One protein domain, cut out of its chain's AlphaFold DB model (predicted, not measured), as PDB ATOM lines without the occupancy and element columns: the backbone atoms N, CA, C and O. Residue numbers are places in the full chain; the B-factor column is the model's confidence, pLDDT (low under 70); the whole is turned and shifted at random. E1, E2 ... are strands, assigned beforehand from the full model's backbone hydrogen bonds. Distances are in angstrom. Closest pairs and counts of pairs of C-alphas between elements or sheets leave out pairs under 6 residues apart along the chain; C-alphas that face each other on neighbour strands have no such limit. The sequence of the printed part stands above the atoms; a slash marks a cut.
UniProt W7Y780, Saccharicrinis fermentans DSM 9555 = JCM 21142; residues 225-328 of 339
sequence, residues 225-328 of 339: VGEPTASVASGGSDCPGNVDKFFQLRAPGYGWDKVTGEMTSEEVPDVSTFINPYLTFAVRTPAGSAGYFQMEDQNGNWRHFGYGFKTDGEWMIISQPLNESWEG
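AT A GLANCE: This is residues 225 to 328 of the 339 residues of a protein of Saccharicrinis fermentans DSM 9555 = JCM 21142 (UniProt W7Y780). Look for little regular structure: hairpins E1-E2 and E4-E5 and the antiparallel pair E3-E6 make a triangle amid loops. Of 104 printed residues, 32 are in six named strands, E1 to E6 in order: all strand. It is compact, radius of gyration of the C-alphas 14.7 A, spanning 36 by 35 by 24 A.

HOW THE PARTS SIT: Start at E1, residues 229 to 234, a hairpin with E2, residues 245 to 250; N 231 and O 248, 2.9 A apart, are within hydrogen-bond range. E3, residues 278 to 284, is antiparallel to E6, residues 315 to 321, N 283 and O 316 being 2.8 A apart. E4, residues 294 to 296, and E5, residues 302 to 304, form a hairpin, N 303 and O 295 being 2.8 A apart. E2 and E3 are near each other.

IN THESE COORDINATES: Find C-alpha 229 at (38.643, -59.627, -0.731), where E1 begins; E6, 20.2 A long, ends at C-alpha 321, (49.334, -36.828, -17.345).

THE WHOLE: The printed part has no cut, a long link E2 to E3, and pLDDT under 70 at residue 242.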
ATOM      1  N   VAL A 225      46.838 -54.651   0.944       92.12
ATOM      2  CA  VAL A 225      46.539 -54.726   2.374       92.12
ATOM      3  C   VAL A 225      45.229 -53.989   2.644       92.12
ATOM      4  O   VAL A 225      45.103 -52.791   2.414       92.12
ATOM      5  N   GLY A 226      44.221 -54.706   3.142       90.69
ATOM      6  CA  GLY A 226      42.918 -54.123   3.456       90.69
ATOM      7  C   GLY A 226      41.875 -55.158   3.868       90.69
ATOM      8  O   GLY A 226      42.134 -56.359   3.879       90.69
ATOM      9  N   GLU A 227      40.680 -54.682   4.218       87.00
ATOM     10  CA  GLU A 227      39.540 -55.541   4.586       87.00
ATOM     11  C   GLU A 227      38.890 -56.286   3.397       87.00
ATOM     12  O   GLU A 227      38.504 -57.445   3.573       87.00
ATOM     13  N   PRO A 228      38.711 -55.671   2.207       89.56
ATOM     14  CA  PRO A 228      38.090 -56.323   1.063       89.56
ATOM     15  C   PRO A 228      38.796 -57.600   0.617       89.56
ATOM     16  O   PRO A 228      39.986 -57.808   0.839       89.56
ATOM     17  N   THR A 229      38.061 -58.434  -0.115       91.12
ATOM     18  CA  THR A 229      38.643 -59.627  -0.731       91.12
ATOM     19  C   THR A 229      39.411 -59.233  -1.991       91.12
ATOM     20  O   THR A 229      38.802 -58.850  -2.992       91.12
ATOM     21  N   ALA A 230      40.735 -59.343  -1.931       93.75
ATOM     22  CA  ALA A 230      41.647 -59.156  -3.053       93.75
ATOM     23  C   ALA A 230      42.111 -60.506  -3.625       93.75
ATOM     24  O   ALA A 230      42.219 -61.498  -2.902       93.75
ATOM     25  N   SER A 231      42.352 -60.553  -4.933       95.00
ATOM     26  CA  SER A 231      42.865 -61.735  -5.633       95.00
ATOM     27  C   SER A 231      43.471 -61.345  -6.977       95.00
ATOM     28  O   SER A 231      42.969 -60.415  -7.606       95.00
ATOM     29  N   VAL A 232      44.440 -62.109  -7.481       94.69
ATOM     30  CA  VAL A 232      44.798 -62.074  -8.909       94.69
ATOM     31  C   VAL A 232      43.896 -63.043  -9.675       94.69
ATOM     32  O   VAL A 232      43.783 -64.215  -9.316       94.69
ATOM     33  N   ALA A 233      43.218 -62.542 -10.704       92.19
ATOM     34  CA  ALA A 233      42.325 -63.307 -11.566       92.19
ATOM     35  C   ALA A 233      42.916 -63.443 -12.976       92.19
ATOM     36  O   ALA A 233      43.679 -62.589 -13.416       92.19
ATOM     37  N   SER A 234      42.553 -64.510 -13.691       89.44
ATOM     38  CA  SER A 234      42.978 -64.713 -15.080       89.44
ATOM     39  C   SER A 234      42.278 -63.739 -16.028       89.44
ATOM     40  O   SER A 234      41.049 -63.621 -16.001       89.44
ATOM     41  N   GLY A 235      43.059 -63.100 -16.893       80.81
ATOM     42  CA  GLY A 235      42.602 -62.354 -18.054       80.81
ATOM     43  C   GLY A 235      41.928 -63.282 -19.065       80.81
ATOM     44  O   GLY A 235      42.404 -64.378 -19.362       80.81
ATOM     45  N   GLY A 236      40.759 -62.870 -19.550       76.44
ATOM     46  CA  GLY A 236      40.115 -63.487 -20.707       76.44
ATOM     47  C   GLY A 236      40.591 -62.845 -22.008       76.44
ATOM     48  O   GLY A 236      41.348 -61.878 -22.004       76.44
ATOM     49  N   SER A 237      40.065 -63.323 -23.137       74.94
ATOM     50  CA  SER A 237      40.319 -62.730 -24.463       74.94
ATOM     51  C   SER A 237      39.853 -61.272 -24.604       74.94
ATOM     52  O   SER A 237      40.094 -60.647 -25.630       74.94
ATOM     53  N   ASP A 238      39.108 -60.765 -23.625       76.44
ATOM     54  CA  ASP A 238      38.553 -59.418 -23.546       76.44
ATOM     55  C   ASP A 238      39.377 -58.461 -22.662       76.44
ATOM     56  O   ASP A 238      39.028 -57.285 -22.579       76.44
ATOM     57  N   CYS A 239      40.453 -58.922 -22.006       81.19
ATOM     58  CA  CYS A 239      41.306 -58.070 -21.173       81.19
ATOM     59  C   CYS A 239      42.240 -57.180 -22.034       81.19
ATOM     60  O   CYS A 239      42.926 -57.702 -22.918       81.19
ATOM     61  N   PRO A 240      42.285 -55.847 -21.823       80.31
ATOM     62  CA  PRO A 240      43.170 -54.952 -22.570       80.31
ATOM     63  C   PRO A 240      44.651 -55.224 -22.297       80.31
ATOM     64  O   PRO A 240      45.024 -55.564 -21.183       80.31
ATOM     65  N   GLY A 241      45.505 -54.994 -23.298       70.38
ATOM     66  CA  GLY A 241      46.964 -55.054 -23.129       70.38
ATOM     67  C   GLY A 241      47.586 -56.447 -23.259       70.38
ATOM     68  O   GLY A 241      48.779 -56.577 -23.028       70.38
ATOM     69  N   ASN A 242      46.818 -57.468 -23.668       66.88
ATOM     70  CA  ASN A 242      47.278 -58.864 -23.770       66.88
ATOM     71  C   ASN A 242      47.870 -59.414 -22.458       66.88
ATOM     72  O   ASN A 242      48.778 -60.240 -22.499       66.88
ATOM     73  N   VAL A 243      47.371 -58.945 -21.311       75.62
ATOM     74  CA  VAL A 243      47.743 -59.493 -20.004       75.62
ATOM     75  C   VAL A 243      46.963 -60.780 -19.736       75.62
ATOM     76  O   VAL A 243      45.764 -60.875 -20.022       75.62
ATOM     77  N   ASP A 244      47.647 -61.774 -19.182       84.56
ATOM     78  CA  ASP A 244      47.067 -63.057 -18.792       84.56
ATOM     79  C   ASP A 244      46.444 -62.978 -17.392       84.56
ATOM     80  O   ASP A 244      45.690 -63.879 -16.993       84.56
ATOM     81  N   LYS A 245      46.733 -61.916 -16.627       91.88
ATOM     82  CA  LYS A 245      46.242 -61.716 -15.261       91.88
ATOM     83  C   LYS A 245      45.869 -60.263 -14.965       91.88
ATOM     84  O   LYS A 245      46.316 -59.327 -15.610       91.88
ATOM     85  N   PHE A 246      45.006 -60.078 -13.970       91.94
ATOM     86  CA  PHE A 246      44.665 -58.760 -13.444       91.94
ATOM     87  C   PHE A 246      44.329 -58.815 -11.953       91.94
ATOM     88  O   PHE A 246      43.852 -59.827 -11.426       91.94
ATOM     89  N   PHE A 247      44.519 -57.689 -11.272       93.62
ATOM     90  CA  PHE A 247      44.086 -57.513  -9.896       93.62
ATOM     91  C   PHE A 247      42.571 -57.349  -9.787       93.62
ATOM     92  O   PHE A 247      41.960 -56.495 -10.432       93.62
ATOM     93  N   GLN A 248      41.954 -58.142  -8.916       92.88
ATOM     94  CA  GLN A 248      40.536 -58.064  -8.611       92.88
ATOM     95  C   GLN A 248      40.319 -57.731  -7.137       92.88
ATOM     96  O   GLN A 248      40.720 -58.491  -6.255       92.88
ATOM     97  N   LEU A 249      39.550 -56.669  -6.891       91.62
ATOM     98  CA  LEU A 249      39.053 -56.299  -5.570       91.62
ATOM     99  C   LEU A 249      37.532 -56.482  -5.485       91.62
ATOM    100  O   LEU A 249      36.780 -56.019  -6.349       91.62
ATOM    101  N   ARG A 250      37.055 -57.162  -4.438       89.75
ATOM    102  CA  ARG A 250      35.628 -57.356  -4.143       89.75
ATOM    103  C   ARG A 250      35.303 -56.842  -2.748       89.75
ATOM    104  O   ARG A 250      35.815 -57.345  -1.750       89.75
ATOM    105  N   ALA A 251      34.400 -55.871  -2.700       84.81
ATOM    106  CA  ALA A 251      33.956 -55.215  -1.481       84.81
ATOM    107  C   ALA A 251      32.474 -54.825  -1.577       84.81
ATOM    108  O   ALA A 251      31.975 -54.595  -2.684       84.81
ATOM    109  N   PRO A 252      31.759 -54.712  -0.443       80.69
ATOM    110  CA  PRO A 252      30.533 -53.925  -0.400       80.69
ATOM    111  C   PRO A 252      30.857 -52.442  -0.661       80.69
ATOM    112  O   PRO A 252      31.973 -51.986  -0.430       80.69
ATOM    113  N   GLY A 253      29.892 -51.666  -1.158       76.69
ATOM    114  CA  GLY A 253      30.099 -50.232  -1.383       76.69
ATOM    115  C   GLY A 253      30.261 -49.486  -0.058       76.69
ATOM    116  O   GLY A 253      29.288 -49.354   0.680       76.69
ATOM    117  N   TYR A 254      31.471 -49.005   0.238       75.56
ATOM    118  CA  TYR A 254      31.779 -48.311   1.496       75.56
ATOM    119  C   TYR A 254      31.627 -46.778   1.428       75.56
ATOM    120  O   TYR A 254      31.620 -46.128   2.469       75.56
ATOM    121  N   GLY A 255      31.451 -46.199   0.234       73.19
ATOM    122  CA  GLY A 255      31.360 -44.744   0.060       73.19
ATOM    123  C   GLY A 255      32.659 -44.011   0.426       73.19
ATOM    124  O   GLY A 255      33.711 -44.631   0.546       73.19
ATOM    125  N   TRP A 256      32.582 -42.687   0.595       73.00
ATOM    126  CA  TRP A 256      33.729 -41.824   0.928       73.00
ATOM    127  C   TRP A 256      34.200 -41.942   2.386       73.00
ATOM    128  O   TRP A 256      35.247 -41.413   2.742       73.00
ATOM    129  N   ASP A 257      33.444 -42.638   3.235       74.94
ATOM    130  CA  ASP A 257      33.641 -42.619   4.688       74.94
ATOM    131  C   ASP A 257      34.686 -43.631   5.179       74.94
ATOM    132  O   ASP A 257      34.899 -43.771   6.388       74.94
ATOM    133  N   LYS A 258      35.315 -44.388   4.271       80.50
ATOM    134  CA  LYS A 258      36.220 -45.470   4.656       80.50
ATOM    135  C   LYS A 258      37.276 -45.786   3.601       80.50
ATOM    136  O   LYS A 258      36.951 -46.149   2.474       80.50
ATOM    137  N   VAL A 259      38.536 -45.776   4.035       80.81
ATOM    138  CA  VAL A 259      39.659 -46.351   3.284       80.81
ATOM    139  C   VAL A 259      39.483 -47.866   3.218       80.81
ATOM    140  O   VAL A 259      39.342 -48.536   4.245       80.81
ATOM    141  N   THR A 260      39.448 -48.410   2.005       86.00
ATOM    142  CA  THR A 260      39.224 -49.841   1.777       86.00
ATOM    143  C   THR A 260      40.507 -50.661   1.874       86.00
ATOM    144  O   THR A 260      40.452 -51.842   2.213       86.00
ATOM    145  N   GLY A 261      41.651 -50.039   1.622       89.38
ATOM    146  CA  GLY A 261      42.978 -50.642   1.632       89.38
ATOM    147  C   GLY A 261      43.863 -49.977   0.590       89.38
ATOM    148  O   GLY A 261      43.414 -49.052  -0.089       89.38
ATOM    149  N   GLU A 262      45.083 -50.470   0.474       90.56
ATOM    150  CA  GLU A 262      46.153 -49.867  -0.321       90.56
ATOM    151  C   GLU A 262      47.035 -50.946  -0.951       90.56
ATOM    152  O   GLU A 262      47.028 -52.110  -0.523       90.56
ATOM    153  N   MET A 263      47.781 -50.560  -1.981       89.50
ATOM    154  CA  MET A 263      48.807 -51.396  -2.591       89.50
ATOM    155  C   MET A 263      50.045 -50.542  -2.812       89.50
ATOM    156  O   MET A 263      50.010 -49.589  -3.581       89.50
ATOM    157  N   THR A 264      51.145 -50.919  -2.167       84.88
ATOM    158  CA  THR A 264      52.389 -50.153  -2.230       84.88
ATOM    159  C   THR A 264      53.385 -50.809  -3.175       84.88
ATOM    160  O   THR A 264      53.621 -52.014  -3.090       84.88
ATOM    161  N   SER A 265      53.986 -50.019  -4.067       77.56
ATOM    162  CA  SER A 265      55.136 -50.473  -4.859       77.56
ATOM    163  C   SER A 265      56.370 -50.624  -3.965       77.56
ATOM    164  O   SER A 265      56.664 -49.743  -3.158       77.56
ATOM    165  N   GLU A 266      57.105 -51.731  -4.100       75.38
ATOM    166  CA  GLU A 266      58.345 -51.967  -3.340       75.38
ATOM    167  C   GLU A 266      59.527 -51.136  -3.876       75.38
ATOM    168  O   GLU A 266      60.473 -50.853  -3.140       75.38
ATOM    169  N   GLU A 267      59.447 -50.703  -5.138       75.88
ATOM    170  CA  GLU A 267      60.425 -49.838  -5.799       75.88
ATOM    171  C   GLU A 267      59.778 -48.530  -6.269       75.88
ATOM    172  O   GLU A 267      58.611 -48.502  -6.663       75.88
ATOM    173  N   VAL A 268      60.562 -47.450  -6.251       75.56
ATOM    174  CA  VAL A 268      60.175 -46.112  -6.720       75.56
ATOM    175  C   VAL A 268      60.320 -46.082  -8.245       75.56
ATOM    176  O   VAL A 268      61.455 -46.153  -8.723       75.56
ATOM    177  N   PRO A 269      59.233 -45.980  -9.035       79.38
ATOM    178  CA  PRO A 269      59.343 -45.942 -10.489       79.38
ATOM    179  C   PRO A 269      60.092 -44.680 -10.949       79.38
ATOM    180  O   PRO A 269      59.642 -43.557 -10.709       79.38
ATOM    181  N   ASP A 270      61.230 -44.853 -11.628       80.50
ATOM    182  CA  ASP A 270      62.005 -43.736 -12.176       80.50
ATOM    183  C   ASP A 270      61.409 -43.256 -13.505       80.50
ATOM    184  O   ASP A 270      61.628 -43.832 -14.574       80.50
ATOM    185  N   VAL A 271      60.658 -42.159 -13.430       78.62
ATOM    186  CA  VAL A 271      60.067 -41.498 -14.598       78.62
ATOM    187  C   VAL A 271      60.885 -40.299 -15.085       78.62
ATOM    188  O   VAL A 271      60.431 -39.572 -15.966       78.62
ATOM    189  N   SER A 272      62.094 -40.075 -14.560       76.62
ATOM    190  CA  SER A 272      62.913 -38.897 -14.891       76.62
ATOM    191  C   SER A 272      63.321 -38.824 -16.368       76.62
ATOM    192  O   SER A 272      63.629 -37.752 -16.883       76.62
ATOM    193  N   THR A 273      63.284 -39.958 -17.070       73.31
ATOM    194  CA  THR A 273      63.588 -40.050 -18.505       73.31
ATOM    195  C   THR A 273      62.385 -39.761 -19.413       73.31
ATOM    196  O   THR A 273      62.538 -39.719 -20.637       73.31
ATOM    197  N   PHE A 274      61.195 -39.546 -18.844       77.19
ATOM    198  CA  PHE A 274      59.965 -39.260 -19.579       77.19
ATOM    199  C   PHE A 274      59.735 -37.750 -19.670       77.19
ATOM    200  O   PHE A 274      59.684 -37.052 -18.663       77.19
ATOM    201  N   ILE A 275      59.527 -37.244 -20.888       76.25
ATOM    202  CA  ILE A 275      59.274 -35.811 -21.129       76.25
ATOM    203  C   ILE A 275      57.854 -35.413 -20.698       76.25
ATOM    204  O   ILE A 275      57.631 -34.304 -20.221       76.25
ATOM    205  N   ASN A 276      56.883 -36.311 -20.874       80.00
ATOM    206  CA  ASN A 276      55.490 -36.090 -20.502       80.00
ATOM    207  C   ASN A 276      54.915 -37.399 -19.936       80.00
ATOM    208  O   ASN A 276      54.340 -38.183 -20.696       80.00
ATOM    209  N   PRO A 277      55.172 -37.713 -18.652       86.38
ATOM    210  CA  PRO A 277      54.778 -38.990 -18.069       86.38
ATOM    211  C   PRO A 277      53.259 -39.063 -17.867       86.38
ATOM    212  O   PRO A 277      52.640 -38.107 -17.406       86.38
ATOM    213  N   TYR A 278      52.658 -40.213 -18.176       90.25
ATOM    214  CA  TYR A 278      51.246 -40.517 -17.920       90.25
ATOM    215  C   TYR A 278      51.160 -41.773 -17.060       90.25
ATOM    216  O   TYR A 278      51.888 -42.731 -17.314       90.25
ATOM    217  N   LEU A 279      50.222 -41.812 -16.109       89.69
ATOM    218  CA  LEU A 279      49.800 -43.087 -15.534       89.69
ATOM    219  C   LEU A 279      48.669 -43.636 -16.392       89.69
ATOM    220  O   LEU A 279      47.660 -42.957 -16.606       89.69
ATOM    221  N   THR A 280      48.855 -44.864 -16.866       89.75
ATOM    222  CA  THR A 280      47.876 -45.569 -17.689       89.75
ATOM    223  C   THR A 280      47.532 -46.907 -17.054       89.75
ATOM    224  O   THR A 280      48.426 -47.666 -16.700       89.75
ATOM    225  N   PHE A 281      46.241 -47.205 -16.916       89.81
ATOM    226  CA  PHE A 281      45.765 -48.495 -16.417       89.81
ATOM    227  C   PHE A 281      44.399 -48.857 -17.004       89.81
ATOM    228  O   PHE A 281      43.604 -47.991 -17.380       89.81
ATOM    229  N   ALA A 282      44.115 -50.156 -17.072       91.56
ATOM    230  CA  ALA A 282      42.806 -50.675 -17.446       91.56
ATOM    231  C   ALA A 282      41.958 -50.944 -16.195       91.56
ATOM    232  O   ALA A 282      42.421 -51.560 -15.238       91.56
ATOM    233  N   VAL A 283      40.697 -50.516 -16.207       92.25
ATOM    234  CA  VAL A 283      39.750 -50.711 -15.103       92.25
ATOM    235  C   VAL A 283      38.442 -51.312 -15.600       92.25
ATOM    236  O   VAL A 283      37.955 -50.991 -16.686       92.25
ATOM    237  N   ARG A 284      37.851 -52.186 -14.781       92.12
ATOM    238  CA  ARG A 284      36.536 -52.783 -15.018       92.12
ATOM    239  C   ARG A 284      35.752 -52.907 -13.719       92.12
ATOM    240  O   ARG A 284      36.227 -53.448 -12.726       92.12
ATOM    241  N   THR A 285      34.499 -52.477 -13.759       92.12
ATOM    242  CA  THR A 285      33.523 -52.583 -12.665       92.12
ATOM    243  C   THR A 285      32.303 -53.367 -13.153       92.12
ATOM    244  O   THR A 285      31.883 -53.148 -14.287       92.12
ATOM    245  N   PRO A 286      31.722 -54.290 -12.365       90.19
ATOM    246  CA  PRO A 286      30.489 -54.975 -12.756       90.19
ATOM    247  C   PRO A 286      29.324 -54.010 -12.990       90.19
ATOM    248  O   PRO A 286      29.277 -52.934 -12.393       90.19
ATOM    249  N   ALA A 287      28.339 -54.435 -13.784       89.06
ATOM    250  CA  ALA A 287      27.093 -53.695 -13.972       89.06
ATOM    251  C   ALA A 287      26.462 -53.297 -12.626       89.06
ATOM    252  O   ALA A 287      26.309 -54.123 -11.724       89.06
ATOM    253  N   GLY A 288      26.113 -52.016 -12.489       87.38
ATOM    254  CA  GLY A 288      25.522 -51.478 -11.259       87.38
ATOM    255  C   GLY A 288      26.503 -51.282 -10.097       87.38
ATOM    256  O   GLY A 288      26.066 -50.940  -9.000       87.38
ATOM    257  N   SER A 289      27.803 -51.470 -10.324       88.56
ATOM    258  CA  SER A 289      28.867 -51.181  -9.357       88.56
ATOM    259  C   SER A 289      29.698 -49.979  -9.804       88.56
ATOM    260  O   SER A 289      29.699 -49.611 -10.976       88.56
ATOM    261  N   ALA A 290      30.422 -49.382  -8.863       87.69
ATOM    262  CA  ALA A 290      31.438 -48.377  -9.137       87.69
ATOM    263  C   ALA A 290      32.678 -48.676  -8.291       87.69
ATOM    264  O   ALA A 290      32.581 -49.333  -7.253       87.69
ATOM    265  N   GLY A 291      33.830 -48.212  -8.753       85.88
ATOM    266  CA  GLY A 291      35.100 -48.313  -8.044       85.88
ATOM    267  C   GLY A 291      35.787 -46.961  -7.994       85.88
ATOM    268  O   GLY A 291      35.401 -46.044  -8.712       85.88
ATOM    269  N   TYR A 292      36.799 -46.836  -7.154       86.62
ATOM    270  CA  TYR A 292      37.584 -45.620  -7.029       86.62
ATOM    271  C   TYR A 292      39.030 -45.994  -6.709       86.62
ATOM    272  O   TYR A 292      39.269 -46.957  -5.984       86.62
ATOM    273  N   PHE A 293      39.961 -45.255  -7.303       86.94
ATOM    274  CA  PHE A 293      41.398 -45.418  -7.141       86.94
ATOM    275  C   PHE A 293      42.011 -44.026  -7.049       86.94
ATOM    276  O   PHE A 293      41.669 -43.127  -7.826       86.94
ATOM    277  N   GLN A 294      42.909 -43.877  -6.091       87.50
ATOM    278  CA  GLN A 294      43.758 -42.714  -5.923       87.50
ATOM    279  C   GLN A 294      45.177 -43.201  -5.679       87.50
ATOM    280  O   GLN A 294      45.378 -44.377  -5.406       87.50
ATOM    281  N   MET A 295      46.116 -42.280  -5.794       87.69
ATOM    282  CA  MET A 295      47.540 -42.533  -5.663       87.69
ATOM    283  C   MET A 295      48.126 -41.516  -4.700       87.69
ATOM    284  O   MET A 295      47.790 -40.335  -4.805       87.69
ATOM    285  N   GLU A 296      48.991 -41.956  -3.798       86.94
ATOM    286  CA  GLU A 296      49.767 -41.086  -2.909       86.94
ATOM    287  C   GLU A 296      51.258 -41.173  -3.240       86.94
ATOM    288  O   GLU A 296      51.774 -42.276  -3.411       86.94
ATOM    289  N   ASP A 297      51.956 -40.033  -3.298       81.75
ATOM    290  CA  ASP A 297      53.420 -40.008  -3.410       81.75
ATOM    291  C   ASP A 297      54.132 -40.096  -2.045       81.75
ATOM    292  O   ASP A 297      53.517 -40.128  -0.979       81.75
ATOM    293  N   GLN A 298      55.471 -40.101  -2.054       77.31
ATOM    294  CA  GLN A 298      56.275 -40.187  -0.824       77.31
ATOM    295  C   GLN A 298      56.148 -38.973   0.106       77.31
ATOM    296  O   GLN A 298      56.534 -39.048   1.274       77.31
ATOM    297  N   ASN A 299      55.637 -37.856  -0.406       80.69
ATOM    298  CA  ASN A 299      55.450 -36.622   0.340       80.69
ATOM    299  C   ASN A 299      54.025 -36.504   0.908       80.69
ATOM    300  O   ASN A 299      53.718 -35.510   1.568       80.69
ATOM    301  N   GLY A 300      53.172 -37.512   0.686       84.81
ATOM    302  CA  GLY A 300      51.774 -37.510   1.108       84.81
ATOM    303  C   GLY A 300      50.868 -36.672   0.203       84.81
ATOM    304  O   GLY A 300      49.796 -36.246   0.641       84.81
ATOM    305  N   ASN A 301      51.302 -36.385  -1.031       87.56
ATOM    306  CA  ASN A 301      50.468 -35.727  -2.028       87.56
ATOM    307  C   ASN A 301      49.562 -36.758  -2.688       87.56
ATOM    308  O   ASN A 301      50.005 -37.845  -3.046       87.56
ATOM    309  N   TRP A 302      48.305 -36.390  -2.907       87.44
ATOM    310  CA  TRP A 302      47.285 -37.290  -3.428       87.44
ATOM    311  C   TRP A 302      46.925 -36.936  -4.853       87.44
ATOM    312  O   TRP A 302      46.839 -35.768  -5.226       87.44
ATOM    313  N   ARG A 303      46.630 -37.956  -5.646       87.69
ATOM    314  CA  ARG A 303      46.144 -37.790  -7.002       87.69
ATOM    315  C   ARG A 303      44.915 -38.641  -7.254       87.69
ATOM    316  O   ARG A 303      44.905 -39.854  -7.041       87.69
ATOM    317  N   HIS A 304      43.904 -37.993  -7.813       86.31
ATOM    318  CA  HIS A 304      42.663 -38.623  -8.235       86.31
ATOM    319  C   HIS A 304      42.690 -38.911  -9.735       86.31
ATOM    320  O   HIS A 304      42.951 -38.020 -10.538       86.31
ATOM    321  N   PHE A 305      42.322 -40.127 -10.135       83.50
ATOM    322  CA  PHE A 305      42.175 -40.499 -11.551       83.50
ATOM    323  C   PHE A 305      40.714 -40.419 -12.008       83.50
ATOM    324  O   PHE A 305      40.237 -41.216 -12.813       83.50
ATOM    325  N   GLY A 306      39.996 -39.430 -11.469       78.31
ATOM    326  CA  GLY A 306      38.542 -39.297 -11.525       78.31
ATOM    327  C   GLY A 306      37.877 -39.662 -10.196       78.31
ATOM    328  O   GLY A 306      38.380 -40.478  -9.429       78.31
ATOM    329  N   TYR A 307      36.706 -39.080  -9.923       78.38
ATOM    330  CA  TYR A 307      35.918 -39.333  -8.703       78.38
ATOM    331  C   TYR A 307      35.077 -40.621  -8.804       78.38
ATOM    332  O   TYR A 307      33.904 -40.660  -8.431       78.38
ATOM    333  N   GLY A 308      35.695 -41.673  -9.345       82.38
ATOM    334  CA  GLY A 308      35.133 -43.007  -9.485       82.38
ATOM    335  C   GLY A 308      34.939 -43.455 -10.934       82.38
ATOM    336  O   GLY A 308      34.731 -42.662 -11.850       82.38
ATOM    337  N   PHE A 309      34.978 -44.770 -11.122       88.00
ATOM    338  CA  PHE A 309      34.792 -45.458 -12.390       88.00
ATOM    339  C   PHE A 309      33.489 -46.240 -12.349       88.00
ATOM    340  O   PHE A 309      33.222 -46.975 -11.396       88.00
ATOM    341  N   LYS A 310      32.697 -46.116 -13.410       91.44
ATOM    342  CA  LYS A 310      31.527 -46.954 -13.657       91.44
ATOM    343  C   LYS A 310      31.560 -47.391 -15.112       91.44
ATOM    344  O   LYS A 310      31.222 -46.628 -16.009       91.44
ATOM    345  N   THR A 311      32.020 -48.615 -15.320       92.44
ATOM    346  CA  THR A 311      32.256 -49.201 -16.645       92.44
ATOM    347  C   THR A 311      31.172 -50.198 -17.058       92.44
ATOM    348  O   THR A 311      31.198 -50.699 -18.175       92.44
ATOM    349  N   ASP A 312      30.228 -50.499 -16.159       91.81
ATOM    350  CA  ASP A 312      29.062 -51.360 -16.392       91.81
ATOM    351  C   ASP A 312      29.372 -52.725 -17.045       91.81
ATOM    352  O   ASP A 312      28.576 -53.281 -17.796       91.81
ATOM    353  N   GLY A 313      30.513 -53.314 -16.686       90.00
ATOM    354  CA  GLY A 313      30.950 -54.626 -17.155       90.00
ATOM    355  C   GLY A 313      31.933 -54.590 -18.320       90.00
ATOM    356  O   GLY A 313      32.459 -55.651 -18.651       90.00
ATOM    357  N   GLU A 314      32.250 -53.418 -18.862       90.44
ATOM    358  CA  GLU A 314      33.240 -53.237 -19.926       90.44
ATOM    359  C   GLU A 314      34.604 -52.825 -19.361       90.44
ATOM    360  O   GLU A 314      34.698 -52.265 -18.263       90.44
ATOM    361  N   TRP A 315      35.673 -53.107 -20.103       91.12
ATOM    362  CA  TRP A 315      37.002 -52.584 -19.798       91.12
ATOM    363  C   TRP A 315      37.151 -51.149 -20.303       91.12
ATOM    364  O   TRP A 315      36.715 -50.812 -21.402       91.12
ATOM    365  N   MET A 316      37.801 -50.305 -19.508       90.19
ATOM    366  CA  MET A 316      38.099 -48.917 -19.844       90.19
ATOM    367  C   MET A 316      39.571 -48.634 -19.569       90.19
ATOM    368  O   MET A 316      40.076 -49.006 -18.514       90.19
ATOM    369  N   ILE A 317      40.248 -47.963 -20.501       90.19
ATOM    370  CA  ILE A 317      41.611 -47.468 -20.285       90.19
ATOM    371  C   ILE A 317      41.519 -46.052 -19.723       90.19
ATOM    372  O   ILE A 317      40.879 -45.181 -20.315       90.19
ATOM    373  N   ILE A 318      42.175 -45.833 -18.591       89.62
ATOM    374  CA  ILE A 318      42.404 -44.520 -18.001       89.62
ATOM    375  C   ILE A 318      43.851 -44.148 -18.293       89.62
ATOM    376  O   ILE A 318      44.744 -44.939 -18.018       89.62
ATOM    377  N   SER A 319      44.077 -42.964 -18.862       89.50
ATOM    378  CA  SER A 319      45.412 -42.415 -19.103       89.50
ATOM    379  C   SER A 319      45.394 -40.925 -18.790       89.50
ATOM    380  O   SER A 319      44.625 -40.177 -19.399       89.50
ATOM    381  N   GLN A 320      46.175 -40.496 -17.799       89.62
ATOM    382  CA  GLN A 320      46.221 -39.098 -17.362       89.62
ATOM    383  C   GLN A 320      47.659 -38.626 -17.113       89.62
ATOM    384  O   GLN A 320      48.465 -39.409 -16.604       89.62
ATOM    385  N   PRO A 321      47.977 -37.358 -17.441       88.44
ATOM    386  CA  PRO A 321      49.334 -36.828 -17.345       88.44
ATOM    387  C   PRO A 321      49.735 -36.629 -15.884       88.44
ATOM    388  O   PRO A 321      49.003 -35.991 -15.132       88.44
ATOM    389  N   LEU A 322      50.889 -37.153 -15.474       86.94
ATOM    390  CA  LEU A 322      51.335 -37.168 -14.078       86.94
ATOM    391  C   LEU A 322      51.734 -35.794 -13.523       86.94
ATOM    392  O   LEU A 322      51.832 -35.643 -12.313       86.94
ATOM    393  N   ASN A 323      51.915 -34.779 -14.362       80.62
ATOM    394  CA  ASN A 323      52.383 -33.446 -13.968       80.62
ATOM    395  C   ASN A 323      51.294 -32.503 -13.410       80.62
ATOM    396  O   ASN A 323      51.619 -31.412 -12.954       80.62
ATOM    397  N   GLU A 324      50.016 -32.885 -13.433       80.56
ATOM    398  CA  GLU A 324      48.892 -32.011 -13.046       80.56
ATOM    399  C   GLU A 324      47.942 -32.680 -12.037       80.56
ATOM    400  O   GLU A 324      47.976 -33.888 -11.883       80.56
ATOM    401  N   SER A 325      47.019 -31.947 -11.404       80.94
ATOM    402  CA  SER A 325      45.926 -32.519 -10.573       80.94
ATOM    403  C   SER A 325      46.354 -33.275  -9.300       80.94
ATOM    404  O   SER A 325      45.709 -34.250  -8.910       80.94
ATOM    405  N   TRP A 326      47.420 -32.811  -8.646       85.81
ATOM    406  CA  TRP A 326      47.824 -33.266  -7.313       85.81
ATOM    407  C   TRP A 326      47.227 -32.378  -6.216       85.81
ATOM    408  O   TRP A 326      47.156 -31.156  -6.355       85.81
ATOM    409  N   GLU A 327      46.799 -32.994  -5.118       86.00
ATOM    410  CA  GLU A 327      46.361 -32.338  -3.889       86.00
ATOM    411  C   GLU A 327      47.461 -32.467  -2.823       86.00
ATOM    412  O   GLU A 327      48.013 -33.545  -2.620       86.00
ATOM    413  N   GLY A 328      47.784 -31.372  -2.128       79.94
ATOM    414  CA  GLY A 328      48.828 -31.345  -1.089       79.94
ATOM    415  C   GLY A 328      50.198 -30.825  -1.550       79.94
ATOM    416  O   GLY A 328      50.946 -30.325  -0.712       79.94
TER     417      GLY A 328